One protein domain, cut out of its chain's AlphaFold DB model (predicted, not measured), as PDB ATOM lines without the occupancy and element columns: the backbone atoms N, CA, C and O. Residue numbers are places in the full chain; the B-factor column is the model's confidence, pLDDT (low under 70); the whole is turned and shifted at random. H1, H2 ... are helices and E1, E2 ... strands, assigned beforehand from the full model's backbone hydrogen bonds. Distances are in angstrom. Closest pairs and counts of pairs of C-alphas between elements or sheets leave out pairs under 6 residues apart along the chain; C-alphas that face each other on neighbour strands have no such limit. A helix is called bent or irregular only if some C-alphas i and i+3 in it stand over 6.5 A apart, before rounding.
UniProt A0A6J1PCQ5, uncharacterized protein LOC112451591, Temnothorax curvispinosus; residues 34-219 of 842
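AT A GLANCE: This is residues 34 to 219 of the 842 residues of the protein "uncharacterized protein LOC112451591" of Temnothorax curvispinosus (UniProt A0A6J1PCQ5). A twisted sheet of four strands makes the body, with a long helical hairpin, H1 and H2, reaching away from it and making much of the length, and the short helices H5 to H8 strung from near that hairpin to the sheet. H3 and H4 lie beyond the E4 side of the sheet. The printed part has 186 residues, with eight named helices and four named strands in the order H1 H2 E1 E2 E3 H3 H4 E4 H5 H6 H7 H8; the sheet runs E2, E1, E3, E4 and is mixed. The class is mixed, helices and strands; the whole is loose, with a radius of gyration of the C-alphas of 20.1 A, and flat, spanning 62 by 47 by 24 A.

HOW THE PARTS SIT: H1, residues 37 to 53, and H2, residues 63 to 81, form a helical hairpin: they touch, closest at the C-alphas of Leu 46 and Val 65, 7.3 A, with a shallow tilt of 17 degrees, opposite ways. E1, residues 96 to 105, and E2, residues 110 to 119, form an antiparallel hairpin, with N 100 and O 115 2.9 A apart. E3, residues 127 to 133, is parallel to E1, with N 130 and O 99 2.8 A apart. E4, residues 166 to 170, is parallel to E3, with N 169 and O 131 2.8 A apart. E3, H3, H4 and E4 make a strand-helix-strand unit, two parallel neighbour strands with helices between, its crossover right-handed; H3 is residues 136 to 141 and H4 residues 151 to 160. H5, residues 179 to 182, is on the sheet at a height over the sheet of 6.4 A, and touches H1, closest at the C-alphas of Ser 38 and Ala 181, 4.2 A. H6, residues 187 to 192, touches H2, closest at the C-alphas of Leu 79 and Ala 187, 5.8 A. H7, residues 194 to 198, is passed over; H8, residues 201 to 204, only grazes the sheet. Every O i to N i+4 pair is within hydrogen-bond range in H3 and H7, against 11 of 13 in H1, 10 of 15 in H2, 5 of 6 in H4 and 1 of 2 in H6; H5 and H8 are too short for such a pair.

IN THESE COORDINATES: H1 begins at C-alpha 37 (7.622, -30.163, 32.558) and is 24.2 A long. H2 is 29.5 A long and irregular, with C-alphas 74 and 77 7.1 A apart. E1 is 30.2 A long, E2 30.1 A and E3 20.1 A. H8 ends at C-alpha 204 (1.911, -50.584, 43.216).

THE WHOLE: The C-alphas of Asp 58 and Glu 122 are the two farthest apart, 65.3 A. The printed part has no cut. The link from H2 to E1, residues 82 to 95, is long. The mean pLDDT of the printed part is 78.3, and residues 34 to 39, 81 to 96, 119 to 127 and 216 to 219 are under 70.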
ATOM      1  N   VAL A  34       1.242 -24.785  35.450       44.12
ATOM      2  CA  VAL A  34       2.389 -25.046  34.571       44.12
ATOM      3  C   VAL A  34       2.211 -26.442  33.986       44.12
ATOM      4  O   VAL A  34       2.531 -27.437  34.629       44.12
ATOM      5  N   PHE A  35       1.638 -26.507  32.786       52.88
ATOM      6  CA  PHE A  35       1.468 -27.763  32.069       52.88
ATOM      7  C   PHE A  35       2.829 -28.349  31.687       52.88
ATOM      8  O   PHE A  35       3.647 -27.681  31.064       52.88
ATOM      9  N   ASN A  36       3.011 -29.623  32.029       62.31
ATOM     10  CA  ASN A  36       3.970 -30.535  31.423       62.31
ATOM     11  C   ASN A  36       5.455 -30.092  31.391       62.31
ATOM     12  O   ASN A  36       5.972 -29.572  30.396       62.31
ATOM     13  N   ALA A  37       6.183 -30.407  32.467       61.09
ATOM     14  CA  ALA A  37       7.622 -30.163  32.558       61.09
ATOM     15  C   ALA A  37       8.443 -30.845  31.440       61.09
ATOM     16  O   ALA A  37       9.416 -30.244  30.986       61.09
ATOM     17  N   SER A  38       8.041 -32.031  30.954       64.19
ATOM     18  CA  SER A  38       8.803 -32.798  29.951       64.19
ATOM     19  C   SER A  38       8.805 -32.178  28.549       64.19
ATOM     20  O   SER A  38       9.653 -32.536  27.740       64.19
ATOM     21  N   MET A  39       7.898 -31.240  28.261       69.56
ATOM     22  CA  MET A  39       7.893 -30.470  27.006       69.56
ATOM     23  C   MET A  39       8.529 -29.090  27.174       69.56
ATOM     24  O   MET A  39       9.245 -28.619  26.294       69.56
ATOM     25  N   ILE A  40       8.343 -28.455  28.338       73.25
ATOM     26  CA  ILE A  40       8.999 -27.178  28.654       73.25
ATOM     27  C   ILE A  40      10.524 -27.348  28.754       73.25
ATOM     28  O   ILE A  40      11.262 -26.422  28.411       73.25
ATOM     29  N   VAL A  41      11.014 -28.507  29.217       77.75
ATOM     30  CA  VAL A  41      12.455 -28.781  29.299       77.75
ATOM     31  C   VAL A  41      13.111 -28.742  27.916       77.75
ATOM     32  O   VAL A  41      14.150 -28.109  27.772       77.75
ATOM     33  N   THR A  42      12.464 -29.290  26.882       78.88
ATOM     34  CA  THR A  42      12.981 -29.334  25.506       78.88
ATOM     35  C   THR A  42      13.234 -27.930  24.955       78.88
ATOM     36  O   THR A  42      14.340 -27.635  24.508       78.88
ATOM     37  N   ALA A  43      12.267 -27.016  25.090       82.06
ATOM     38  CA  ALA A  43      12.444 -25.616  24.691       82.06
ATOM     39  C   ALA A  43      13.528 -24.888  25.508       82.06
ATOM     40  O   ALA A  43      14.275 -24.074  24.965       82.06
ATOM     41  N   LYS A  44      13.642 -25.174  26.812       82.06
ATOM     42  CA  LYS A  44      14.682 -24.577  27.668       82.06
ATOM     43  C   LYS A  44      16.083 -25.074  27.326       82.06
ATOM     44  O   LYS A  44      17.016 -24.283  27.389       82.06
ATOM     45  N   ILE A  45      16.218 -26.344  26.956       83.31
ATOM     46  CA  ILE A  45      17.482 -26.922  26.500       83.31
ATOM     47  C   ILE A  45      17.887 -26.302  25.155       83.31
ATOM     48  O   ILE A  45      19.033 -25.891  25.021       83.31
ATOM     49  N   LEU A  46      16.959 -26.126  24.206       83.75
ATOM     50  CA  LEU A  46      17.245 -25.403  22.955       83.75
ATOM     51  C   LEU A  46      17.688 -23.955  23.220       83.75
ATOM     52  O   LEU A  46      18.680 -23.500  22.663       83.75
ATOM     53  N   MET A  47      17.020 -23.248  24.136       84.12
ATOM     54  CA  MET A  47      17.436 -21.902  24.552       84.12
ATOM     55  C   MET A  47      18.833 -21.887  25.207       84.12
ATOM     56  O   MET A  47      19.579 -20.929  25.029       84.12
ATOM     57  N   GLN A  48      19.213 -22.945  25.928       83.81
ATOM     58  CA  GLN A  48      20.563 -23.102  26.475       83.81
ATOM     59  C   GLN A  48      21.605 -23.409  25.384       83.81
ATOM     60  O   GLN A  48      22.708 -22.875  25.458       83.81
ATOM     61  N   GLU A  49      21.268 -24.218  24.373       84.50
ATOM     62  CA  GLU A  49      22.120 -24.457  23.195       84.50
ATOM     63  C   GLU A  49      22.411 -23.131  22.461       84.50
ATOM     64  O   GLU A  49      23.574 -22.826  22.201       84.50
ATOM     65  N   LEU A  50      21.396 -22.275  22.266       84.56
ATOM     66  CA  LEU A  50      21.557 -20.925  21.700       84.56
ATOM     67  C   LEU A  50      22.460 -20.012  22.549       84.56
ATOM     68  O   LEU A  50      23.307 -19.302  22.010       84.56
ATOM     69  N   TRP A  51      22.323 -20.036  23.880       82.50
ATOM     70  CA  TRP A  51      23.185 -19.242  24.769       82.50
ATOM     71  C   TRP A  51      24.644 -19.706  24.766       82.50
ATOM     72  O   TRP A  51      25.538 -18.877  24.904       82.50
ATOM     73  N   ILE A  52      24.897 -21.009  24.610       82.69
ATOM     74  CA  ILE A  52      26.259 -21.546  24.477       82.69
ATOM     75  C   ILE A  52      26.863 -21.124  23.129       82.69
ATOM     76  O   ILE A  52      28.028 -20.735  23.087       82.69
ATOM     77  N   ALA A  53      26.062 -21.121  22.058       80.69
ATOM     78  CA  ALA A  53      26.471 -20.644  20.736       80.69
ATOM     79  C   ALA A  53      26.770 -19.129  20.679       80.69
ATOM     80  O   ALA A  53      27.430 -18.686  19.747       80.69
ATOM     81  N   SER A  54      26.354 -18.354  21.692       83.69
ATOM     82  CA  SER A  54      26.629 -16.909  21.827       83.69
ATOM     83  C   SER A  54      26.134 -16.048  20.652       83.69
ATOM     84  O   SER A  54      26.764 -15.049  20.320       83.69
ATOM     85  N   LEU A  55      25.006 -16.438  20.052       80.06
ATOM     86  CA  LEU A  55      24.377 -15.749  18.918       80.06
ATOM     87  C   LEU A  55      23.648 -14.464  19.354       80.06
ATOM     88  O   LEU A  55      22.996 -14.439  20.406       80.06
ATOM     89  N   ASP A  56      23.728 -13.423  18.526       77.19
ATOM     90  CA  ASP A  56      22.941 -12.193  18.637       77.19
ATOM     91  C   ASP A  56      21.528 -12.362  18.028       77.19
ATOM     92  O   ASP A  56      21.183 -13.386  17.440       77.19
ATOM     93  N   TRP A  57      20.653 -11.365  18.216       77.12
ATOM     94  CA  TRP A  57      19.217 -11.478  17.888       77.12
ATOM     95  C   TRP A  57      18.886 -11.648  16.401       77.12
ATOM     96  O   TRP A  57      17.813 -12.168  16.094       77.12
ATOM     97  N   ASP A  58      19.771 -11.190  15.518       83.25
ATOM     98  CA  ASP A  58      19.587 -11.195  14.063       83.25
ATOM     99  C   ASP A  58      20.472 -12.254  13.361       83.25
ATOM    100  O   ASP A  58      20.483 -12.325  12.133       83.25
ATOM    101  N   ASP A  59      21.204 -13.082  14.122       83.62
ATOM    102  CA  ASP A  59      22.084 -14.126  13.582       83.62
ATOM    103  C   ASP A  59      21.293 -15.331  13.039       83.62
ATOM    104  O   ASP A  59      20.321 -15.801  13.641       83.62
ATOM    105  N   GLU A  60      21.752 -15.899  11.920       81.75
ATOM    106  CA  GLU A  60      21.164 -17.121  11.368       81.75
ATOM    107  C   GLU A  60      21.452 -18.342  12.258       81.75
ATOM    108  O   GLU A  60      22.591 -18.634  12.630       81.75
ATOM    109  N   LEU A  61      20.401 -19.107  12.572       84.06
ATOM    110  CA  LEU A  61      20.533 -20.347  13.330       84.06
ATOM    111  C   LEU A  61      21.197 -21.440  12.487       84.06
ATOM    112  O   LEU A  61      20.785 -21.700  11.356       84.06
ATOM    113  N   GLN A  62      22.142 -22.164  13.093       84.62
ATOM    114  CA  GLN A  62      22.685 -23.401  12.525       84.62
ATOM    115  C   GLN A  62      21.547 -24.375  12.175       84.62
ATOM    116  O   GLN A  62      20.542 -24.462  12.891       84.62
ATOM    117  N   SER A  63      21.695 -25.096  11.058       79.12
ATOM    118  CA  SER A  63      20.612 -25.900  10.477       79.12
ATOM    119  C   SER A  63      20.061 -26.946  11.447       79.12
ATOM    120  O   SER A  63      18.850 -27.122  11.516       79.12
ATOM    121  N   ASP A  64      20.911 -27.560  12.273       83.94
ATOM    122  CA  ASP A  64      20.501 -28.544  13.278       83.94
ATOM    123  C   ASP A  64      19.637 -27.927  14.398       83.94
ATOM    124  O   ASP A  64      18.654 -28.531  14.828       83.94
ATOM    125  N   VAL A  65      19.960 -26.717  14.869       83.62
ATOM    126  CA  VAL A  65      19.176 -26.012  15.898       83.62
ATOM    127  C   VAL A  65      17.860 -25.503  15.314       83.62
ATOM    128  O   VAL A  65      16.811 -25.636  15.951       83.62
ATOM    129  N   SER A  66      17.895 -24.993  14.080       84.56
ATOM    130  CA  SER A  66      16.707 -24.577  13.331       84.56
ATOM    131  C   SER A  66      15.751 -25.753  13.092       84.56
ATOM    132  O   SER A  66      14.555 -25.647  13.366       84.56
ATOM    133  N   GLU A  67      16.256 -26.916  12.670       87.56
ATOM    134  CA  GLU A  67      15.462 -28.138  12.492       87.56
ATOM    135  C   GLU A  67      14.822 -28.613  13.804       87.56
ATOM    136  O   GLU A  67      13.610 -28.852  13.832       87.56
ATOM    137  N   LYS A  68      15.587 -28.678  14.908       85.75
ATOM    138  CA  LYS A  68      15.059 -29.038  16.241       85.75
ATOM    139  C   LYS A  68      13.953 -28.079  16.699       85.75
ATOM    140  O   LYS A  68      12.939 -28.525  17.238       85.75
ATOM    141  N   TRP A  69      14.133 -26.769  16.502       87.44
ATOM    142  CA  TRP A  69      13.134 -25.759  16.864       87.44
ATOM    143  C   TRP A  69      11.868 -25.884  16.012       87.44
ATOM    144  O   TRP A  69      10.759 -25.903  16.547       87.44
ATOM    145  N   ASN A  70      12.022 -26.052  14.698       88.06
ATOM    146  CA  ASN A  70      10.901 -26.248  13.784       88.06
ATOM    147  C   ASN A  70      10.148 -27.563  14.063       88.06
ATOM    148  O   ASN A  70       8.924 -27.586  13.938       88.06
ATOM    149  N   ASP A  71      10.827 -28.637  14.482       85.44
ATOM    150  CA  ASP A  71      10.164 -29.864  14.953       85.44
ATOM    151  C   ASP A  71       9.386 -29.635  16.250       85.44
ATOM    152  O   ASP A  71       8.200 -29.957  16.321       85.44
ATOM    153  N   TYR A  72      10.002 -28.980  17.237       85.19
ATOM    154  CA  TYR A  72       9.330 -28.618  18.485       85.19
ATOM    155  C   TYR A  72       8.066 -27.773  18.240       85.19
ATOM    156  O   TYR A  72       7.002 -28.072  18.787       85.19
ATOM    157  N   CYS A  73       8.144 -26.760  17.372       84.69
ATOM    158  CA  CYS A  73       6.999 -25.926  17.002       84.69
ATOM    159  C   CYS A  73       5.915 -26.696  16.235       84.69
ATOM    160  O   CYS A  73       4.737 -26.518  16.544       84.69
ATOM    161  N   ARG A  74       6.283 -27.574  15.287       86.31
ATOM    162  CA  ARG A  74       5.323 -28.420  14.546       86.31
ATOM    163  C   ARG A  74       4.527 -29.350  15.464       86.31
ATOM    164  O   ARG A  74       3.367 -29.624  15.176       86.31
ATOM    165  N   ARG A  75       5.138 -29.811  16.558       78.38
ATOM    166  CA  ARG A  75       4.564 -30.799  17.488       78.38
ATOM    167  C   ARG A  75       3.872 -30.181  18.699       78.38
ATOM    168  O   ARG A  75       3.137 -30.861  19.403       78.38
ATOM    169  N   LEU A  76       4.051 -28.883  18.942       80.19
ATOM    170  CA  LEU A  76       3.400 -28.179  20.049       80.19
ATOM    171  C   LEU A  76       1.852 -28.295  20.054       80.19
ATOM    172  O   LEU A  76       1.302 -28.450  21.147       80.19
ATOM    173  N   PRO A  77       1.135 -28.292  18.903       80.81
ATOM    174  CA  PRO A  77      -0.318 -28.502  18.865       80.81
ATOM    175  C   PRO A  77      -0.778 -29.891  19.332       80.81
ATOM    176  O   PRO A  77      -1.906 -30.031  19.794       80.81
ATOM    177  N   GLU A  78       0.085 -30.916  19.291       78.44
ATOM    178  CA  GLU A  78      -0.232 -32.271  19.785       78.44
ATOM    179  C   GLU A  78      -0.604 -32.263  21.284       78.44
ATOM    180  O   GLU A  78      -1.298 -33.159  21.764       78.44
ATOM    181  N   LEU A  79      -0.193 -31.228  22.030       70.69
ATOM    182  CA  LEU A  79      -0.541 -31.043  23.442       70.69
ATOM    183  C   LEU A  79      -2.030 -30.776  23.685       70.69
ATOM    184  O   LEU A  79      -2.506 -31.049  24.786       70.69
ATOM    185  N   GLU A  80      -2.775 -30.283  22.692       72.12
ATOM    186  CA  GLU A  80      -4.221 -30.052  22.823       72.12
ATOM    187  C   GLU A  80      -5.008 -31.366  22.972       72.12
ATOM    188  O   GLU A  80      -6.090 -31.376  23.557       72.12
ATOM    189  N   ALA A  81      -4.436 -32.493  22.528       69.69
ATOM    190  CA  ALA A  81      -5.007 -33.826  22.714       69.69
ATOM    191  C   ALA A  81      -4.791 -34.404  24.132       69.69
ATOM    192  O   ALA A  81      -5.400 -35.419  24.479       69.69
ATOM    193  N   ILE A  82      -3.946 -33.787  24.973       68.62
ATOM    194  CA  ILE A  82      -3.602 -34.317  26.302       68.62
ATOM    195  C   ILE A  82      -4.639 -33.886  27.346       68.62
ATOM    196  O   ILE A  82      -4.542 -32.822  27.962       68.62
ATOM    197  N   SER A  83      -5.604 -34.765  27.612       65.12
ATOM    198  CA  SER A  83      -6.544 -34.617  28.727       65.12
ATOM    199  C   SER A  83      -6.008 -35.287  29.995       65.12
ATOM    200  O   SER A  83      -5.821 -36.501  30.038       65.12
ATOM    201  N   ILE A  84      -5.783 -34.500  31.051       66.44
ATOM    202  CA  ILE A  84      -5.366 -35.001  32.369       66.44
ATOM    203  C   ILE A  84      -6.589 -35.030  33.289       66.44
ATOM    204  O   ILE A  84      -7.111 -33.977  33.671       66.44
ATOM    205  N   SER A  85      -7.026 -36.229  33.680       59.22
ATOM    206  CA  SER A  85      -8.087 -36.378  34.679       59.22
ATOM    207  C   SER A  85      -7.625 -35.824  36.030       59.22
ATOM    208  O   SER A  85      -6.568 -36.196  36.544       59.22
ATOM    209  N   ARG A  86      -8.410 -34.915  36.616       59.03
ATOM    210  CA  ARG A  86      -8.123 -34.368  37.947       59.03
ATOM    211  C   ARG A  86      -8.631 -35.336  39.005       59.03
ATOM    212  O   ARG A  86      -9.831 -35.393  39.253       59.03
ATOM    213  N   TRP A  87      -7.715 -36.045  39.654       60.56
ATOM    214  CA  TRP A  87      -8.054 -36.880  40.800       60.56
ATOM    215  C   TRP A  87      -8.525 -36.014  41.979       60.56
ATOM    216  O   TRP A  87      -7.819 -35.112  42.432       60.56
ATOM    217  N   ASN A  88      -9.746 -36.279  42.438       55.28
ATOM    218  CA  ASN A  88     -10.425 -35.617  43.555       55.28
ATOM    219  C   ASN A  88     -10.951 -36.622  44.600       55.28
ATOM    220  O   ASN A  88     -11.653 -36.226  45.529       55.28
ATOM    221  N   HIS A  89     -10.629 -37.909  44.445       52.38
ATOM    222  CA  HIS A  89     -11.076 -38.986  45.321       52.38
ATOM    223  C   HIS A  89     -10.153 -39.129  46.533       52.38
ATOM    224  O   HIS A  89      -9.410 -40.092  46.626       52.38
ATOM    225  N   LEU A  90     -10.232 -38.180  47.465       54.09
ATOM    226  CA  LEU A  90      -9.909 -38.453  48.867       54.09
ATOM    227  C   LEU A  90     -11.215 -38.869  49.544       54.09
ATOM    228  O   LEU A  90     -11.980 -38.020  50.011       54.09
ATOM    229  N   THR A  91     -11.528 -40.162  49.521       51.50
ATOM    230  CA  THR A  91     -12.682 -40.687  50.253       51.50
ATOM    231  C   THR A  91     -12.343 -40.878  51.727       51.50
ATOM    232  O   THR A  91     -11.212 -41.177  52.100       51.50
ATOM    233  N   SER A  92     -13.342 -40.739  52.601       50.47
ATOM    234  CA  SER A  92     -13.210 -40.848  54.065       50.47
ATOM    235  C   SER A  92     -12.921 -42.272  54.584       50.47
ATOM    236  O   SER A  92     -13.243 -42.595  55.726       50.47
ATOM    237  N   ARG A  93     -12.344 -43.136  53.738       50.41
ATOM    238  CA  ARG A  93     -11.960 -44.533  54.005       50.41
ATOM    239  C   ARG A  93     -10.482 -44.820  53.678       50.41
ATOM    240  O   ARG A  93     -10.068 -45.975  53.682       50.41
ATOM    241  N   GLU A  94      -9.699 -43.786  53.381       52.94
ATOM    242  CA  GLU A  94      -8.260 -43.861  53.106       52.94
ATOM    243  C   GLU A  94      -7.486 -43.358  54.333       52.94
ATOM    244  O   GLU A  94      -7.811 -42.293  54.858       52.94
ATOM    245  N   THR A  95      -6.502 -44.124  54.813       59.69
ATOM    246  CA  THR A  95      -5.926 -43.947  56.165       59.69
ATOM    247  C   THR A  95      -4.408 -43.777  56.205       59.69
ATOM    248  O   THR A  95      -3.926 -43.056  57.071       59.69
ATOM    249  N   GLU A  96      -3.641 -44.323  55.256       63.88
ATOM    250  CA  GLU A  96      -2.196 -44.055  55.150       63.88
ATOM    251  C   GLU A  96      -1.821 -43.440  53.794       63.88
ATOM    252  O   GLU A  96      -2.409 -43.753  52.753       63.88
ATOM    253  N   CYS A  97      -0.826 -42.549  53.810       73.38
ATOM    254  CA  CYS A  97      -0.306 -41.855  52.632       73.38
ATOM    255  C   CYS A  97       1.223 -41.961  52.573       73.38
ATOM    256  O   CYS A  97       1.911 -41.689  53.553       73.38
ATOM    257  N   GLU A  98       1.774 -42.268  51.404       81.81
ATOM    258  CA  GLU A  98       3.221 -42.277  51.174       81.81
ATOM    259  C   GLU A  98       3.571 -41.295  50.050       81.81
ATOM    260  O   GLU A  98       2.969 -41.307  48.971       81.81
ATOM    261  N   LEU A  99       4.558 -40.435  50.291       86.19
ATOM    262  CA  LEU A  99       5.048 -39.452  49.332       86.19
ATOM    263  C   LEU A  99       6.354 -39.951  48.706       86.19
ATOM    264  O   LEU A  99       7.370 -40.074  49.388       86.19
ATOM    265  N   HIS A 100       6.346 -40.208  47.399       87.75
ATOM    266  CA  HIS A 100       7.502 -40.719  46.662       87.75
ATOM    267  C   HIS A 100       8.056 -39.649  45.729       87.75
ATOM    268  O   HIS A 100       7.520 -39.421  44.644       87.75
ATOM    269  N   GLY A 101       9.136 -38.997  46.154       90.06
ATOM    270  CA  GLY A 101       9.901 -38.071  45.326       90.06
ATOM    271  C   GLY A 101      11.011 -38.800  44.574       90.06
ATOM    272  O   GLY A 101      11.895 -39.382  45.193       90.06
ATOM    273  N   PHE A 102      10.985 -38.742  43.251       90.38
ATOM    274  CA  PHE A 102      12.034 -39.224  42.356       90.38
ATOM    275  C   PHE A 102      12.817 -38.030  41.814       90.38
ATOM    276  O   PHE A 102      12.211 -37.002  41.510       90.38
ATOM    277  N   ALA A 103      14.136 -38.151  41.678       90.00
ATOM    278  CA  ALA A 103      14.991 -37.094  41.141       90.00
ATOM    279  C   ALA A 103      15.977 -37.626  40.091       90.00
ATOM    280  O   ALA A 103      16.504 -38.730  40.235       90.00
ATOM    281  N   ASP A 104      16.250 -36.805  39.077       85.44
ATOM    282  CA  ASP A 104      17.344 -36.980  38.117       85.44
ATOM    283  C   ASP A 104      18.100 -35.652  37.918       85.44
ATOM    284  O   ASP A 104      17.539 -34.558  38.048       85.44
ATOM    285  N   ALA A 105      19.387 -35.759  37.597       82.69
ATOM    286  CA  ALA A 105      20.283 -34.661  37.275       82.69
ATOM    287  C   ALA A 105      21.158 -35.025  36.062       82.69
ATOM    288  O   ALA A 105      22.360 -35.272  36.187       82.69
ATOM    289  N   SER A 106      20.548 -35.031  34.876       79.44
ATOM    290  CA  SER A 106      21.266 -35.146  33.604       79.44
ATOM    291  C   SER A 106      22.180 -33.937  33.329       79.44
ATOM    292  O   SER A 106      22.054 -32.872  33.938       79.44
ATOM    293  N   THR A 107      23.063 -34.060  32.335       75.75
ATOM    294  CA  THR A 107      23.933 -32.960  31.871       75.75
ATOM    295  C   THR A 107      23.179 -31.785  31.236       75.75
ATOM    296  O   THR A 107      23.754 -30.706  31.116       75.75
ATOM    297  N   ARG A 108      21.917 -31.978  30.818       75.31
ATOM    298  CA  ARG A 108      21.102 -30.965  30.116       75.31
ATOM    299  C   ARG A 108      20.056 -30.324  31.029       75.31
ATOM    300  O   ARG A 108      19.823 -29.125  30.937       75.31
ATOM    301  N   ALA A 109      19.453 -31.094  31.934       79.38
ATOM    302  CA  ALA A 109      18.521 -30.584  32.937       79.38
ATOM    303  C   ALA A 109      18.430 -31.492  34.172       79.38
ATOM    304  O   ALA A 109      18.644 -32.703  34.099       79.38
ATOM    305  N   TYR A 110      18.035 -30.899  35.299       83.06
ATOM    306  CA  TYR A 110      17.595 -31.612  36.495       83.06
ATOM    307  C   TYR A 110      16.065 -31.621  36.574       83.06
ATOM    308  O   TYR A 110      15.407 -30.649  36.194       83.06
ATOM    309  N   ALA A 111      15.498 -32.698  37.109       81.62
ATOM    310  CA  ALA A 111      14.063 -32.843  37.298       81.62
ATOM    311  C   ALA A 111      13.739 -33.589  38.594       81.62
ATOM    312  O   ALA A 111      14.535 -34.380  39.100       81.62
ATOM    313  N   ALA A 112      12.538 -33.347  39.113       85.38
ATOM    314  CA  ALA A 112      11.957 -34.139  40.182       85.38
ATOM    315  C   ALA A 112      10.487 -34.428  39.868       85.38
ATOM    316  O   ALA A 112       9.775 -33.558  39.363       85.38
ATOM    317  N   VAL A 113      10.043 -35.644  40.173       83.75
ATOM    318  CA  VAL A 113       8.660 -36.098  39.996       83.75
ATOM    319  C   VAL A 113       8.187 -36.661  41.323       83.75
ATOM    320  O   VAL A 113       8.867 -37.487  41.925       83.75
ATOM    321  N   VAL A 114       7.036 -36.194  41.795       85.38
ATOM    322  CA  VAL A 114       6.478 -36.599  43.085       85.38
ATOM    323  C   VAL A 114       5.155 -37.302  42.853       85.38
ATOM    324  O   VAL A 114       4.261 -36.722  42.235       85.38
ATOM    325  N   TYR A 115       5.044 -38.515  43.388       80.50
ATOM    326  CA  TYR A 115       3.822 -39.307  43.418       80.50
ATOM    327  C   TYR A 115       3.300 -39.439  44.847       80.50
ATOM    328  O   TYR A 115       4.077 -39.538  45.797       80.50
ATOM    329  N   LEU A 116       1.977 -39.485  44.978       78.56
ATOM    330  CA  LEU A 116       1.277 -39.842  46.208       78.56
ATOM    331  C   LEU A 116       0.739 -41.271  46.067       78.56
ATOM    332  O   LEU A 116       0.081 -41.571  45.071       78.56
ATOM    333  N   ARG A 117       1.018 -42.129  47.049       76.75
ATOM    334  CA  ARG A 117       0.439 -43.470  47.205       76.75
ATOM    335  C   ARG A 117      -0.532 -43.437  48.383       76.75
ATOM    336  O   ARG A 117      -0.167 -42.915  49.431       76.75
ATOM    337  N   THR A 118      -1.723 -44.005  48.237       73.06
ATOM    338  CA  THR A 118      -2.659 -44.216  49.352       73.06
ATOM    339  C   THR A 118      -2.769 -45.704  49.679       73.06
ATOM    340  O   THR A 118      -2.647 -46.558  48.795       73.06
ATOM    341  N   VAL A 119      -2.950 -46.023  50.961       65.88
ATOM    342  CA  VAL A 119      -3.150 -47.389  51.466       65.88
ATOM    343  C   VAL A 119      -4.386 -47.398  52.374       65.88
ATOM    344  O   VAL A 119      -4.586 -46.500  53.192       65.88
ATOM    345  N   THR A 120      -5.252 -48.395  52.186       66.38
ATOM    346  CA  THR A 120      -6.580 -48.482  52.815       66.38
ATOM    347  C   THR A 120      -6.643 -49.604  53.857       66.38
ATOM    348  O   THR A 120      -6.852 -50.764  53.493       66.38
ATOM    349  N   SER A 121      -6.510 -49.263  55.141       55.56
ATOM    350  CA  SER A 121      -6.904 -50.112  56.284       55.56
ATOM    351  C   SER A 121      -6.919 -49.316  57.596       55.56
ATOM    352  O   SER A 121      -6.090 -48.435  57.795       55.56
ATOM    353  N   GLU A 122      -7.870 -49.613  58.478       49.81
ATOM    354  CA  GLU A 122      -8.272 -48.796  59.637       49.81
ATOM    355  C   GLU A 122      -7.133 -48.483  60.636       49.81
ATOM    356  O   GLU A 122      -6.582 -49.388  61.259       49.81
ATOM    357  N   GLY A 123      -6.803 -47.198  60.836       48.81
ATOM    358  CA  GLY A 123      -5.769 -46.756  61.788       48.81
ATOM    359  C   GLY A 123      -5.202 -45.362  61.481       48.81
ATOM    360  O   GLY A 123      -5.485 -44.809  60.426       48.81
ATOM    361  N   GLU A 124      -4.449 -44.782  62.424       44.25
ATOM    362  CA  GLU A 124      -3.922 -43.402  62.407       44.25
ATOM    363  C   GLU A 124      -3.289 -42.916  61.086       44.25
ATOM    364  O   GLU A 124      -2.477 -43.598  60.466       44.25
ATOM    365  N   PHE A 125      -3.554 -41.650  60.736       53.41
ATOM    366  CA  PHE A 125      -2.951 -40.980  59.581       53.41
ATOM    367  C   PHE A 125      -1.445 -40.757  59.744       53.41
ATOM    368  O   PHE A 125      -1.007 -39.777  60.356       53.41
ATOM    369  N   LYS A 126      -0.642 -41.611  59.107       56.91
ATOM    370  CA  LYS A 126       0.805 -41.424  58.965       56.91
ATOM    371  C   LYS A 126       1.167 -41.078  57.521       56.91
ATOM    372  O   LYS A 126       0.734 -41.748  56.587       56.91
ATOM    373  N   CYS A 127       1.983 -40.037  57.348       65.69
ATOM    374  CA  CYS A 127       2.569 -39.673  56.059       65.69
ATOM    375  C   CYS A 127       4.065 -40.010  56.058       65.69
ATOM    376  O   CYS A 127       4.826 -39.411  56.818       65.69
ATOM    377  N   THR A 128       4.497 -40.971  55.240       77.12
ATOM    378  CA  THR A 128       5.919 -41.342  55.102       77.12
ATOM    379  C   THR A 128       6.507 -40.761  53.819       77.12
ATOM    380  O   THR A 128       5.858 -40.751  52.776       77.12
ATOM    381  N   THR A 129       7.744 -40.251  53.872       85.94
ATOM    382  CA  THR A 129       8.410 -39.665  52.695       85.94
ATOM    383  C   THR A 129       9.574 -40.536  52.230       85.94
ATOM    384  O   THR A 129      10.539 -40.764  52.964       85.94
ATOM    385  N   TYR A 130       9.517 -40.979  50.977       89.19
ATOM    386  CA  TYR A 130      10.573 -41.724  50.300       89.19
ATOM    387  C   TYR A 130      11.205 -40.864  49.202       89.19
ATOM    388  O   TYR A 130      10.506 -40.325  48.343       89.19
ATOM    389  N   ALA A 131      12.534 -40.767  49.208       90.88
ATOM    390  CA  ALA A 131      13.301 -40.053  48.194       90.88
ATOM    391  C   ALA A 131      14.154 -41.033  47.379       90.88
ATOM    392  O   ALA A 131      14.959 -41.786  47.931       90.88
ATOM    393  N   TRP A 132      13.975 -41.018  46.063       91.94
ATOM    394  CA  TRP A 132      14.540 -41.975  45.122       91.94
ATOM    395  C   TRP A 132      15.517 -41.285  44.172       91.94
ATOM    396  O   TRP A 132      15.200 -40.259  43.570       91.94
ATOM    397  N   THR A 133      16.698 -41.876  44.015       90.12
ATOM    398  CA  THR A 133      17.695 -41.477  43.015       90.12
ATOM    399  C   THR A 133      18.349 -42.719  42.420       90.12
ATOM    400  O   THR A 133      18.502 -43.737  43.094       90.12
ATOM    401  N   ASP A 134      18.730 -42.649  41.156       88.62
ATOM    402  CA  ASP A 134      19.493 -43.678  40.453       88.62
ATOM    403  C   ASP A 134      21.014 -43.524  40.622       88.62
ATOM    404  O   ASP A 134      21.791 -44.451  40.374       88.62
ATOM    405  N   SER A 135      21.465 -42.383  41.148       87.75
ATOM    406  CA  SER A 135      22.872 -42.154  41.444       87.75
ATOM    407  C   SER A 135      23.310 -42.886  42.717       87.75
ATOM    408  O   SER A 135      23.214 -42.389  43.846       87.75
ATOM    409  N   SER A 136      23.891 -44.072  42.526       85.19
ATOM    410  CA  SER A 136      24.593 -44.815  43.588       85.19
ATOM    411  C   SER A 136      25.717 -44.005  44.260       85.19
ATOM    412  O   SER A 136      26.008 -44.224  45.437       85.19
ATOM    413  N   VAL A 137      26.301 -43.028  43.550       84.44
ATOM    414  CA  VAL A 137      27.299 -42.081  44.077       84.44
ATOM    415  C   VAL A 137      26.665 -41.122  45.087       84.44
ATOM    416  O   VAL A 137      27.166 -40.998  46.204       84.44
ATOM    417  N   VAL A 138      25.520 -40.511  44.755       86.25
ATOM    418  CA  VAL A 138      24.787 -39.627  45.682       86.25
ATOM    419  C   VAL A 138      24.332 -40.396  46.925       86.25
ATOM    420  O   VAL A 138      24.517 -39.919  48.044       86.25
ATOM    421  N   LEU A 139      23.823 -41.622  46.767       86.50
ATOM    422  CA  LEU A 139      23.449 -42.471  47.908       86.50
ATOM    423  C   LEU A 139      24.643 -42.846  48.791       86.50
ATOM    424  O   LEU A 139      24.482 -43.009  49.999       86.50
ATOM    425  N   ALA A 140      25.842 -42.979  48.223       84.88
ATOM    426  CA  ALA A 140      27.054 -43.187  49.004       84.88
ATOM    427  C   ALA A 140      27.485 -41.922  49.760       84.88
ATOM    428  O   ALA A 140      27.949 -42.037  50.896       84.88
ATOM    429  N   TRP A 141      27.306 -40.737  49.163       87.00
ATOM    430  CA  TRP A 141      27.560 -39.453  49.820       87.00
ATOM    431  C   TRP A 141      26.634 -39.227  51.021       87.00
ATOM    432  O   TRP A 141      27.119 -38.870  52.093       87.00
ATOM    433  N   LEU A 142      25.338 -39.523  50.874       86.06
ATOM    434  CA  LEU A 142      24.319 -39.408  51.932       86.06
ATOM    435  C   LEU A 142      24.482 -40.418  53.085       86.06
ATOM    436  O   LEU A 142      23.865 -40.251  54.132       86.06
ATOM    437  N   LYS A 143      25.276 -41.482  52.909       84.12
ATOM    438  CA  LYS A 143      25.508 -42.520  53.934       84.12
ATOM    439  C   LYS A 143      26.776 -42.312  54.768       84.12
ATOM    440  O   LYS A 143      26.991 -43.064  55.714       84.12
ATOM    441  N   GLN A 144      27.641 -41.365  54.406       81.44
ATOM    442  CA  GLN A 144      28.937 -41.154  55.066       81.44
ATOM    443  C   GLN A 144      28.998 -39.795  55.760       81.44
ATOM    444  O   GLN A 144      28.244 -38.877  55.445       81.44
ATOM    445  N   HIS A 145      29.912 -39.668  56.720       80.94
ATOM    446  CA  HIS A 145      30.053 -38.452  57.510       80.94
ATOM    447  C   HIS A 145      30.531 -37.261  56.663       80.94
ATOM    448  O   HIS A 145      31.372 -37.405  55.777       80.94
ATOM    449  N   LEU A 146      30.042 -36.057  56.977       79.06
ATOM    450  CA  LEU A 146      30.298 -34.832  56.207       79.06
ATOM    451  C   LEU A 146      31.787 -34.482  56.047       79.06
ATOM    452  O   LEU A 146      32.150 -33.835  55.068       79.06
ATOM    453  N   SER A 147      32.644 -34.904  56.983       76.88
ATOM    454  CA  SER A 147      34.099 -34.679  56.924       76.88
ATOM    455  C   SER A 147      34.825 -35.517  55.871       76.88
ATOM    456  O   SER A 147      35.969 -35.209  55.554       76.88
ATOM    457  N   GLU A 148      34.197 -36.573  55.349       73.75
ATOM    458  CA  GLU A 148      34.770 -37.431  54.303       73.75
ATOM    459  C   GLU A 148      34.731 -36.761  52.919       73.75
ATOM    460  O   GLU A 148      35.386 -37.222  51.985       73.75
ATOM    461  N   TRP A 149      33.960 -35.677  52.774       79.31
ATOM    462  CA  TRP A 149      33.649 -35.066  51.486       79.31
ATOM    463  C   TRP A 149      34.294 -33.685  51.297       79.31
ATOM    464  O   TRP A 149      34.346 -32.889  52.239       79.31
ATOM    465  N   PRO A 150      34.717 -33.329  50.066       78.31
ATOM    466  CA  PRO A 150      35.123 -31.965  49.743       78.31
ATOM    467  C   PRO A 150      34.023 -30.955  50.091       78.31
ATOM    468  O   PRO A 150      32.838 -31.237  49.906       78.31
ATOM    469  N   THR A 151      34.405 -29.745  50.510       77.81
ATOM    470  CA  THR A 151      33.493 -28.686  50.994       77.81
ATOM    471  C   THR A 151      32.296 -28.427  50.074       77.81
ATOM    472  O   THR A 151      31.204 -28.115  50.549       77.81
ATOM    473  N   PHE A 152      32.468 -28.574  48.754       81.94
ATOM    474  CA  PHE A 152      31.359 -28.492  47.807       81.94
ATOM    475  C   PHE A 152      30.282 -29.543  48.113       81.94
ATOM    476  O   PHE A 152      29.148 -29.157  48.397       81.94
ATOM    477  N   VAL A 153      30.642 -30.830  48.093       83.44
ATOM    478  CA  VAL A 153      29.743 -31.974  48.319       83.44
ATOM    479  C   VAL A 153      29.210 -31.958  49.751       83.44
ATOM    480  O   VAL A 153      27.995 -32.019  49.937       83.44
ATOM    481  N   ALA A 154      30.080 -31.754  50.748       84.94
ATOM    482  CA  ALA A 154      29.702 -31.689  52.160       84.94
ATOM    483  C   ALA A 154      28.571 -30.675  52.421       84.94
ATOM    484  O   ALA A 154      27.591 -31.003  53.084       84.94
ATOM    485  N   ASN A 155      28.630 -29.478  51.824       87.44
ATOM    486  CA  ASN A 155      27.586 -28.459  51.991       87.44
ATOM    487  C   ASN A 155      26.230 -28.845  51.357       87.44
ATOM    488  O   ASN A 155      25.179 -28.401  51.835       87.44
ATOM    489  N   ARG A 156      26.223 -29.663  50.290       87.19
ATOM    490  CA  ARG A 156      24.979 -30.168  49.672       87.19
ATOM    491  C   ARG A 156      24.407 -31.312  50.503       87.19
ATOM    492  O   ARG A 156      23.236 -31.253  50.862       87.19
ATOM    493  N   VAL A 157      25.239 -32.274  50.899       87.62
ATOM    494  CA  VAL A 157      24.860 -33.397  51.776       87.62
ATOM    495  C   VAL A 157      24.316 -32.885  53.120       87.62
ATOM    496  O   VAL A 157      23.233 -33.284  53.534       87.62
ATOM    497  N   ALA A 158      24.966 -31.893  53.737       88.12
ATOM    498  CA  ALA A 158      24.471 -31.223  54.945       88.12
ATOM    499  C   ALA A 158      23.130 -30.498  54.735       88.12
ATOM    500  O   ALA A 158      22.343 -30.357  55.668       88.12
ATOM    501  N   THR A 159      22.843 -30.031  53.515       86.81
ATOM    502  CA  THR A 159      21.537 -29.448  53.189       86.81
ATOM    503  C   THR A 159      20.459 -30.517  53.074       86.81
ATOM    504  O   THR A 159      19.375 -30.309  53.609       86.81
ATOM    505  N   VAL A 160      20.769 -31.664  52.467       85.69
ATOM    506  CA  VAL A 160      19.847 -32.804  52.375       85.69
ATOM    507  C   VAL A 160      19.542 -33.391  53.759       85.69
ATOM    508  O   VAL A 160      18.378 -33.618  54.068       85.69
ATOM    509  N   HIS A 161      20.538 -33.529  54.642       84.56
ATOM    510  CA  HIS A 161      20.336 -34.016  56.017       84.56
ATOM    511  C   HIS A 161      19.506 -33.095  56.928       84.56
ATOM    512  O   HIS A 161      19.161 -33.503  58.034       84.56
ATOM    513  N   ARG A 162      19.162 -31.871  56.501       85.00
ATOM    514  CA  ARG A 162      18.183 -31.037  57.225       85.00
ATOM    515  C   ARG A 162      16.737 -31.490  57.008       85.00
ATOM    516  O   ARG A 162      15.865 -31.048  57.750       85.00
ATOM    517  N   LEU A 163      16.481 -32.347  56.019       79.38
ATOM    518  CA  LEU A 163      15.190 -32.997  55.827       79.38
ATOM    519  C   LEU A 163      15.066 -34.147  56.835       79.38
ATOM    520  O   LEU A 163      15.739 -35.170  56.703       79.38
ATOM    521  N   GLN A 164      14.228 -33.953  57.849       71.56
ATOM    522  CA  GLN A 164      13.846 -35.003  58.794       71.56
ATOM    523  C   GLN A 164      12.845 -35.965  58.129       71.56
ATOM    524  O   GLN A 164      12.171 -35.592  57.172       71.56
ATOM    525  N   ASP A 165      12.791 -37.209  58.608       78.12
ATOM    526  CA  ASP A 165      11.801 -38.233  58.222       78.12
ATOM    527  C   ASP A 165      11.732 -38.618  56.724       78.12
ATOM    528  O   ASP A 165      10.699 -39.070  56.226       78.12
ATOM    529  N   VAL A 166      12.859 -38.515  56.002       85.88
ATOM    530  CA  VAL A 166      12.988 -38.948  54.594       85.88
ATOM    531  C   VAL A 166      13.817 -40.233  54.453       85.88
ATOM    532  O   VAL A 166      15.006 -40.268  54.780       85.88
ATOM    533  N   SER A 167      13.222 -41.283  53.879       88.25
ATOM    534  CA  SER A 167      13.906 -42.541  53.543       88.25
ATOM    535  C   SER A 167      14.535 -42.473  52.144       88.25
ATOM    536  O   SER A 167      13.832 -42.527  51.134       88.25
ATOM    537  N   TRP A 168      15.866 -42.371  52.077       88.94
ATOM    538  CA  TRP A 168      16.626 -42.314  50.817       88.94
ATOM    539  C   TRP A 168      16.895 -43.707  50.232       88.94
ATOM    540  O   TRP A 168      17.485 -44.566  50.896       88.94
ATOM    541  N   ARG A 169      16.484 -43.934  48.978       90.50
ATOM    542  CA  ARG A 169      16.530 -45.237  48.292       90.50
ATOM    543  C   ARG A 169      17.021 -45.125  46.849       90.50
ATOM    544  O   ARG A 169      17.047 -44.049  46.255       90.50
ATOM    545  N   HIS A 170      17.425 -46.267  46.298       91.12
ATOM    546  CA  HIS A 170      17.855 -46.384  44.908       91.12
ATOM    547  C   HIS A 170      16.698 -46.758  43.984       91.12
ATOM    548  O   HIS A 170      15.955 -47.687  44.291       91.12
ATOM    549  N   VAL A 171      16.610 -46.120  42.820       91.25
ATOM    550  CA  VAL A 171      15.768 -46.555  41.695       91.25
ATOM    551  C   VAL A 171      16.668 -46.849  40.487       91.25
ATOM    552  O   VAL A 171      17.575 -46.072  40.233       91.25
ATOM    553  N   PRO A 172      16.498 -47.944  39.726       90.00
ATOM    554  CA  PRO A 172      17.242 -48.116  38.474       90.00
ATOM    555  C   PRO A 172      16.903 -46.989  37.481       90.00
ATOM    556  O   PRO A 172      15.723 -46.697  37.320       90.00
ATOM    557  N   SER A 173      17.876 -46.409  36.763       87.38
ATOM    558  CA  SER A 173      17.644 -45.263  35.851       87.38
ATOM    559  C   SER A 173      16.525 -45.507  34.828       87.38
ATOM    560  O   SER A 173      15.650 -44.671  34.644       87.38
ATOM    561  N   ALA A 174      16.461 -46.706  34.235       87.75
ATOM    562  CA  ALA A 174      15.395 -47.099  33.297       87.75
ATOM    563  C   ALA A 174      13.984 -47.187  33.929       87.75
ATOM    564  O   ALA A 174      12.994 -47.387  33.230       87.75
ATOM    565  N   GLN A 175      13.891 -47.076  35.253       89.50
ATOM    566  CA  GLN A 175      12.662 -47.026  36.042       89.50
ATOM    567  C   GLN A 175      12.553 -45.707  36.823       89.50
ATOM    568  O   GLN A 175      11.726 -45.614  37.727       89.50
ATOM    569  N   ASN A 176      13.377 -44.698  36.522       91.12
ATOM    570  CA  ASN A 176      13.305 -43.389  37.154       91.12
ATOM    571  C   ASN A 176      12.335 -42.487  36.366       91.12
ATOM    572  O   ASN A 176      12.651 -42.062  35.256       91.12
ATOM    573  N   PRO A 177      11.146 -42.156  36.897       88.69
ATOM    574  CA  PRO A 177      10.203 -41.279  36.209       88.69
ATOM    575  C   PRO A 177      10.710 -39.834  36.081       88.69
ATOM    576  O   PRO A 177      10.205 -39.091  35.240       88.69
ATOM    577  N   ALA A 178      11.722 -39.426  36.859       87.44
ATOM    578  CA  ALA A 178      12.344 -38.112  36.711       87.44
ATOM    579  C   ALA A 178      13.128 -37.959  35.394       87.44
ATOM    580  O   ALA A 178      13.118 -36.863  34.830       87.44
ATOM    581  N   ASP A 179      13.692 -39.042  34.843       86.06
ATOM    582  CA  ASP A 179      14.383 -39.038  33.543       86.06
ATOM    583  C   ASP A 179      13.481 -38.539  32.403       86.06
ATOM    584  O   ASP A 179      13.932 -37.847  31.494       86.06
ATOM    585  N   CYS A 180      12.177 -38.823  32.480       85.00
ATOM    586  CA  CYS A 180      11.179 -38.345  31.518       85.00
ATOM    587  C   CYS A 180      11.102 -36.806  31.475       85.00
ATOM    588  O   CYS A 180      10.834 -36.218  30.429       85.00
ATOM    589  N   ALA A 181      11.329 -36.138  32.611       79.94
ATOM    590  CA  ALA A 181      11.273 -34.682  32.727       79.94
ATOM    591  C   ALA A 181      12.635 -33.991  32.586       79.94
ATOM    592  O   ALA A 181      12.657 -32.797  32.296       79.94
ATOM    593  N   SER A 182      13.754 -34.691  32.786       80.38
ATOM    594  CA  SER A 182      15.100 -34.139  32.571       80.38
ATOM    595  C   SER A 182      15.576 -34.300  31.125       80.38
ATOM    596  O   SER A 182      16.207 -33.394  30.581       80.38
ATOM    597  N   ARG A 183      15.252 -35.429  30.482       81.12
ATOM    598  CA  ARG A 183      15.600 -35.725  29.081       81.12
ATOM    599  C   ARG A 183      14.562 -35.180  28.099       81.12
ATOM    600  O   ARG A 183      14.911 -34.891  26.957       81.12
ATOM    601  N   GLY A 184      13.330 -35.004  28.574       79.56
ATOM    602  CA  GLY A 184      12.164 -34.621  27.789       79.56
ATOM    603  C   GLY A 184      11.414 -35.831  27.228       79.56
ATOM    604  O   GLY A 184      11.982 -36.904  27.036       79.56
ATOM    605  N   LEU A 185      10.123 -35.633  26.964       78.62
ATOM    606  CA  LEU A 185       9.255 -36.565  26.243       78.62
ATOM    607  C   LEU A 185       8.456 -35.764  25.226       78.62
ATOM    608  O   LEU A 185       8.028 -34.647  25.529       78.62
ATOM    609  N   THR A 186       8.212 -36.344  24.058       78.94
ATOM    610  CA  THR A 186       7.346 -35.731  23.050       78.94
ATOM    611  C   THR A 186       5.871 -35.882  23.427       78.94
ATOM    612  O   THR A 186       5.521 -36.713  24.264       78.94
ATOM    613  N   ALA A 187       4.980 -35.082  22.835       74.94
ATOM    614  CA  ALA A 187       3.558 -35.114  23.181       74.94
ATOM    615  C   ALA A 187       2.915 -36.489  22.904       74.94
ATOM    616  O   ALA A 187       2.228 -37.024  23.774       74.94
ATOM    617  N   THR A 188       3.204 -37.098  21.748       76.69
ATOM    618  CA  THR A 188       2.743 -38.450  21.384       76.69
ATOM    619  C   THR A 188       3.233 -39.543  22.335       76.69
ATOM    620  O   THR A 188       2.438 -40.385  22.757       76.69
ATOM    621  N   GLU A 189       4.516 -39.530  22.709       80.81
ATOM    622  CA  GLU A 189       5.063 -40.467  23.701       80.81
ATOM    623  C   GLU A 189       4.399 -40.249  25.058       80.81
ATOM    624  O   GLU A 189       3.923 -41.197  25.683       80.81
ATOM    625  N   LEU A 190       4.308 -38.988  25.489       77.88
ATOM    626  CA  LEU A 190       3.755 -38.617  26.779       77.88
ATOM    627  C   LEU A 190       2.318 -39.104  26.947       77.88
ATOM    628  O   LEU A 190       2.019 -39.643  28.005       77.88
ATOM    629  N   CYS A 191       1.452 -38.978  25.934       73.38
ATOM    630  CA  CYS A 191       0.067 -39.470  25.977       73.38
ATOM    631  C   CYS A 191      -0.051 -40.905  26.508       73.38
ATOM    632  O   CYS A 191      -0.993 -41.215  27.235       73.38
ATOM    633  N   THR A 192       0.900 -41.774  26.158       78.38
ATOM    634  CA  THR A 192       0.859 -43.205  26.491       78.38
ATOM    635  C   THR A 192       1.937 -43.644  27.487       78.38
ATOM    636  O   THR A 192       1.925 -44.802  27.895       78.38
ATOM    637  N   HIS A 193       2.836 -42.753  27.933       82.75
ATOM    638  CA  HIS A 193       4.031 -43.131  28.697       82.75
ATOM    639  C   HIS A 193       3.702 -43.686  30.102       82.75
ATOM    640  O   HIS A 193       3.397 -42.915  31.023       82.75
ATOM    641  N   PRO A 194       3.803 -45.013  30.337       82.62
ATOM    642  CA  PRO A 194       3.273 -45.624  31.554       82.62
ATOM    643  C   PRO A 194       4.088 -45.229  32.789       82.62
ATOM    644  O   PRO A 194       3.511 -44.954  33.837       82.62
ATOM    645  N   LEU A 195       5.416 -45.123  32.652       85.75
ATOM    646  CA  LEU A 195       6.316 -44.733  33.740       85.75
ATOM    647  C   LEU A 195       6.064 -43.292  34.214       85.75
ATOM    648  O   LEU A 195       6.234 -43.014  35.394       85.75
ATOM    649  N   TRP A 196       5.623 -42.388  33.328       84.00
ATOM    650  CA  TRP A 196       5.340 -40.998  33.704       84.00
ATOM    651  C   TRP A 196       4.005 -40.870  34.446       84.00
ATOM    652  O   TRP A 196       3.945 -40.259  35.512       84.00
ATOM    653  N   TRP A 197       2.939 -41.476  33.921       79.00
ATOM    654  CA  TRP A 197       1.607 -41.351  34.522       79.00
ATOM    655  C   TRP A 197       1.376 -42.260  35.724       79.00
ATOM    656  O   TRP A 197       0.622 -41.895  36.618       79.00
ATOM    657  N   GLN A 198       1.984 -43.445  35.751       77.06
ATOM    658  CA  GLN A 198       1.697 -44.470  36.760       77.06
ATOM    659  C   GLN A 198       2.862 -44.716  37.725       77.06
ATOM    660  O   GLN A 198       2.720 -45.521  38.646       77.06
ATOM    661  N   GLY A 199       4.006 -44.060  37.500       83.56
ATOM    662  CA  GLY A 199       5.255 -44.376  38.178       83.56
ATOM    663  C   GLY A 199       5.770 -45.784  37.838       83.56
ATOM    664  O   GLY A 199       5.285 -46.446  36.914       83.56
ATOM    665  N   PRO A 200       6.778 -46.274  38.577       87.31
ATOM    666  CA  PRO A 200       7.309 -47.620  38.393       87.31
ATOM    667  C   PRO A 200       6.295 -48.695  38.810       87.31
ATOM    668  O   PRO A 200       5.623 -48.564  39.829       87.31
ATOM    669  N   SER A 201       6.223 -49.818  38.089       85.12
ATOM    670  CA  SER A 201       5.235 -50.881  38.363       85.12
ATOM    671  C   SER A 201       5.339 -51.495  39.767       85.12
ATOM    672  O   SER A 201       4.326 -51.880  40.351       85.12
ATOM    673  N   TRP A 202       6.541 -51.539  40.352       86.31
ATOM    674  CA  TRP A 202       6.761 -51.999  41.727       86.31
ATOM    675  C   TRP A 202       6.201 -51.046  42.791       86.31
ATOM    676  O   TRP A 202       5.964 -51.489  43.910       86.31
ATOM    677  N   LEU A 203       5.926 -49.778  42.464       83.19
ATOM    678  CA  LEU A 203       5.347 -48.806  43.399       83.19
ATOM    679  C   LEU A 203       3.917 -49.199  43.819       83.19
ATOM    680  O   LEU A 203       3.473 -48.873  44.919       83.19
ATOM    681  N   LYS A 204       3.226 -49.963  42.961       76.06
ATOM    682  CA  LYS A 204       1.911 -50.584  43.216       76.06
ATOM    683  C   LYS A 204       1.987 -51.819  44.117       76.06
ATOM    684  O   LYS A 204       0.967 -52.290  44.607       76.06
ATOM    685  N   SER A 205       3.184 -52.370  44.314       80.94
ATOM    686  CA  SER A 205       3.423 -53.545  45.152       80.94
ATOM    687  C   SER A 205       3.783 -53.162  46.590       80.94
ATOM    688  O   SER A 205       4.156 -52.025  46.873       80.94
ATOM    689  N   SER A 206       3.718 -54.139  47.498       80.25
ATOM    690  CA  SER A 206       4.234 -53.997  48.861       80.25
ATOM    691  C   SER A 206       5.734 -53.679  48.881       80.25
ATOM    692  O   SER A 206       6.479 -54.100  47.992       80.25
ATOM    693  N   GLU A 207       6.184 -52.990  49.935       81.38
ATOM    694  CA  GLU A 207       7.568 -52.516  50.097       81.38
ATOM    695  C   GLU A 207       8.629 -53.612  49.889       81.38
ATOM    696  O   GLU A 207       9.685 -53.365  49.308       81.38
ATOM    697  N   ALA A 208       8.331 -54.855  50.280       80.44
ATOM    698  CA  ALA A 208       9.221 -56.003  50.102       80.44
ATOM    699  C   ALA A 208       9.610 -56.290  48.632       80.44
ATOM    700  O   ALA A 208      10.608 -56.973  48.389       80.44
ATOM    701  N   LYS A 209       8.835 -55.786  47.659       83.12
ATOM    702  CA  LYS A 209       9.072 -55.917  46.211       83.12
ATOM    703  C   LYS A 209       9.750 -54.687  45.584       83.12
ATOM    704  O   LYS A 209       9.980 -54.683  44.376       83.12
ATOM    705  N   TRP A 210      10.053 -53.644  46.359       89.06
ATOM    706  CA  TRP A 210      10.714 -52.440  45.848       89.06
ATOM    707  C   TRP A 210      12.215 -52.676  45.570       89.06
ATOM    708  O   TRP A 210      12.812 -53.604  46.129       89.06
ATOM    709  N   PRO A 211      12.863 -51.843  44.730       87.06
ATOM    710  CA  PRO A 211      14.285 -51.967  44.436       87.06
ATOM    711  C   PRO A 211      15.142 -51.894  45.702       87.06
ATOM    712  O   PRO A 211      15.032 -50.970  46.509       87.06
ATOM    713  N   ARG A 212      16.045 -52.866  45.861       78.94
ATOM    714  CA  ARG A 212      17.032 -52.848  46.945       78.94
ATOM    715  C   ARG A 212      18.145 -51.859  46.616       78.94
ATOM    716  O   ARG A 212      18.661 -51.840  45.500       78.94
ATOM    717  N   THR A 213      18.553 -51.078  47.612       74.94
ATOM    718  CA  THR A 213      19.702 -50.177  47.491       74.94
ATOM    719  C   THR A 213      20.976 -50.987  47.217       74.94
ATOM    720  O   THR A 213      21.273 -51.891  48.002       74.94
ATOM    721  N   PRO A 214      21.740 -50.692  46.146       74.88
ATOM    722  CA  PRO A 214      22.957 -51.428  45.829       74.88
ATOM    723  C   PRO A 214      24.026 -51.240  46.920       74.88
ATOM    724  O   PRO A 214      23.965 -50.268  47.691       74.88
ATOM    725  N   PRO A 215      25.024 -52.142  46.992       71.56
ATOM    726  CA  PRO A 215      26.176 -51.969  47.870       71.56
ATOM    727  C   PRO A 215      26.859 -50.626  47.606       71.56
ATOM    728  O   PRO A 215      26.989 -50.203  46.456       71.56
ATOM    729  N   THR A 216      27.311 -49.957  48.666       67.81
ATOM    730  CA  THR A 216      28.046 -48.695  48.538       67.81
ATOM    731  C   THR A 216      29.311 -48.930  47.697       67.81
ATOM    732  O   THR A 216      30.116 -49.784  48.077       67.81
ATOM    733  N   PRO A 217      29.520 -48.218  46.574       68.69
ATOM    734  CA  PRO A 217      30.722 -48.392  45.763       68.69
ATOM    735  C   PRO A 217      31.988 -48.012  46.558       68.69
ATOM    736  O   PRO A 217      31.924 -47.186  47.474       68.69
ATOM    737  N   PRO A 218      33.156 -48.596  46.231       64.12
ATOM    738  CA  PRO A 218      34.396 -48.339  46.960       64.12
ATOM    739  C   PRO A 218      34.809 -46.862  46.869       64.12
ATOM    740  O   PRO A 218      34.655 -46.235  45.819       64.12
ATOM    741  N   LYS A 219      35.396 -46.319  47.950       61.69
ATOM    742  CA  LYS A 219      35.796 -44.897  48.056       61.69
ATOM    743  C   LYS A 219      36.631 -44.396  46.865       61.69
ATOM    744  O   LYS A 219      36.470 -43.250  46.462       61.69
TER     745      LYS A 219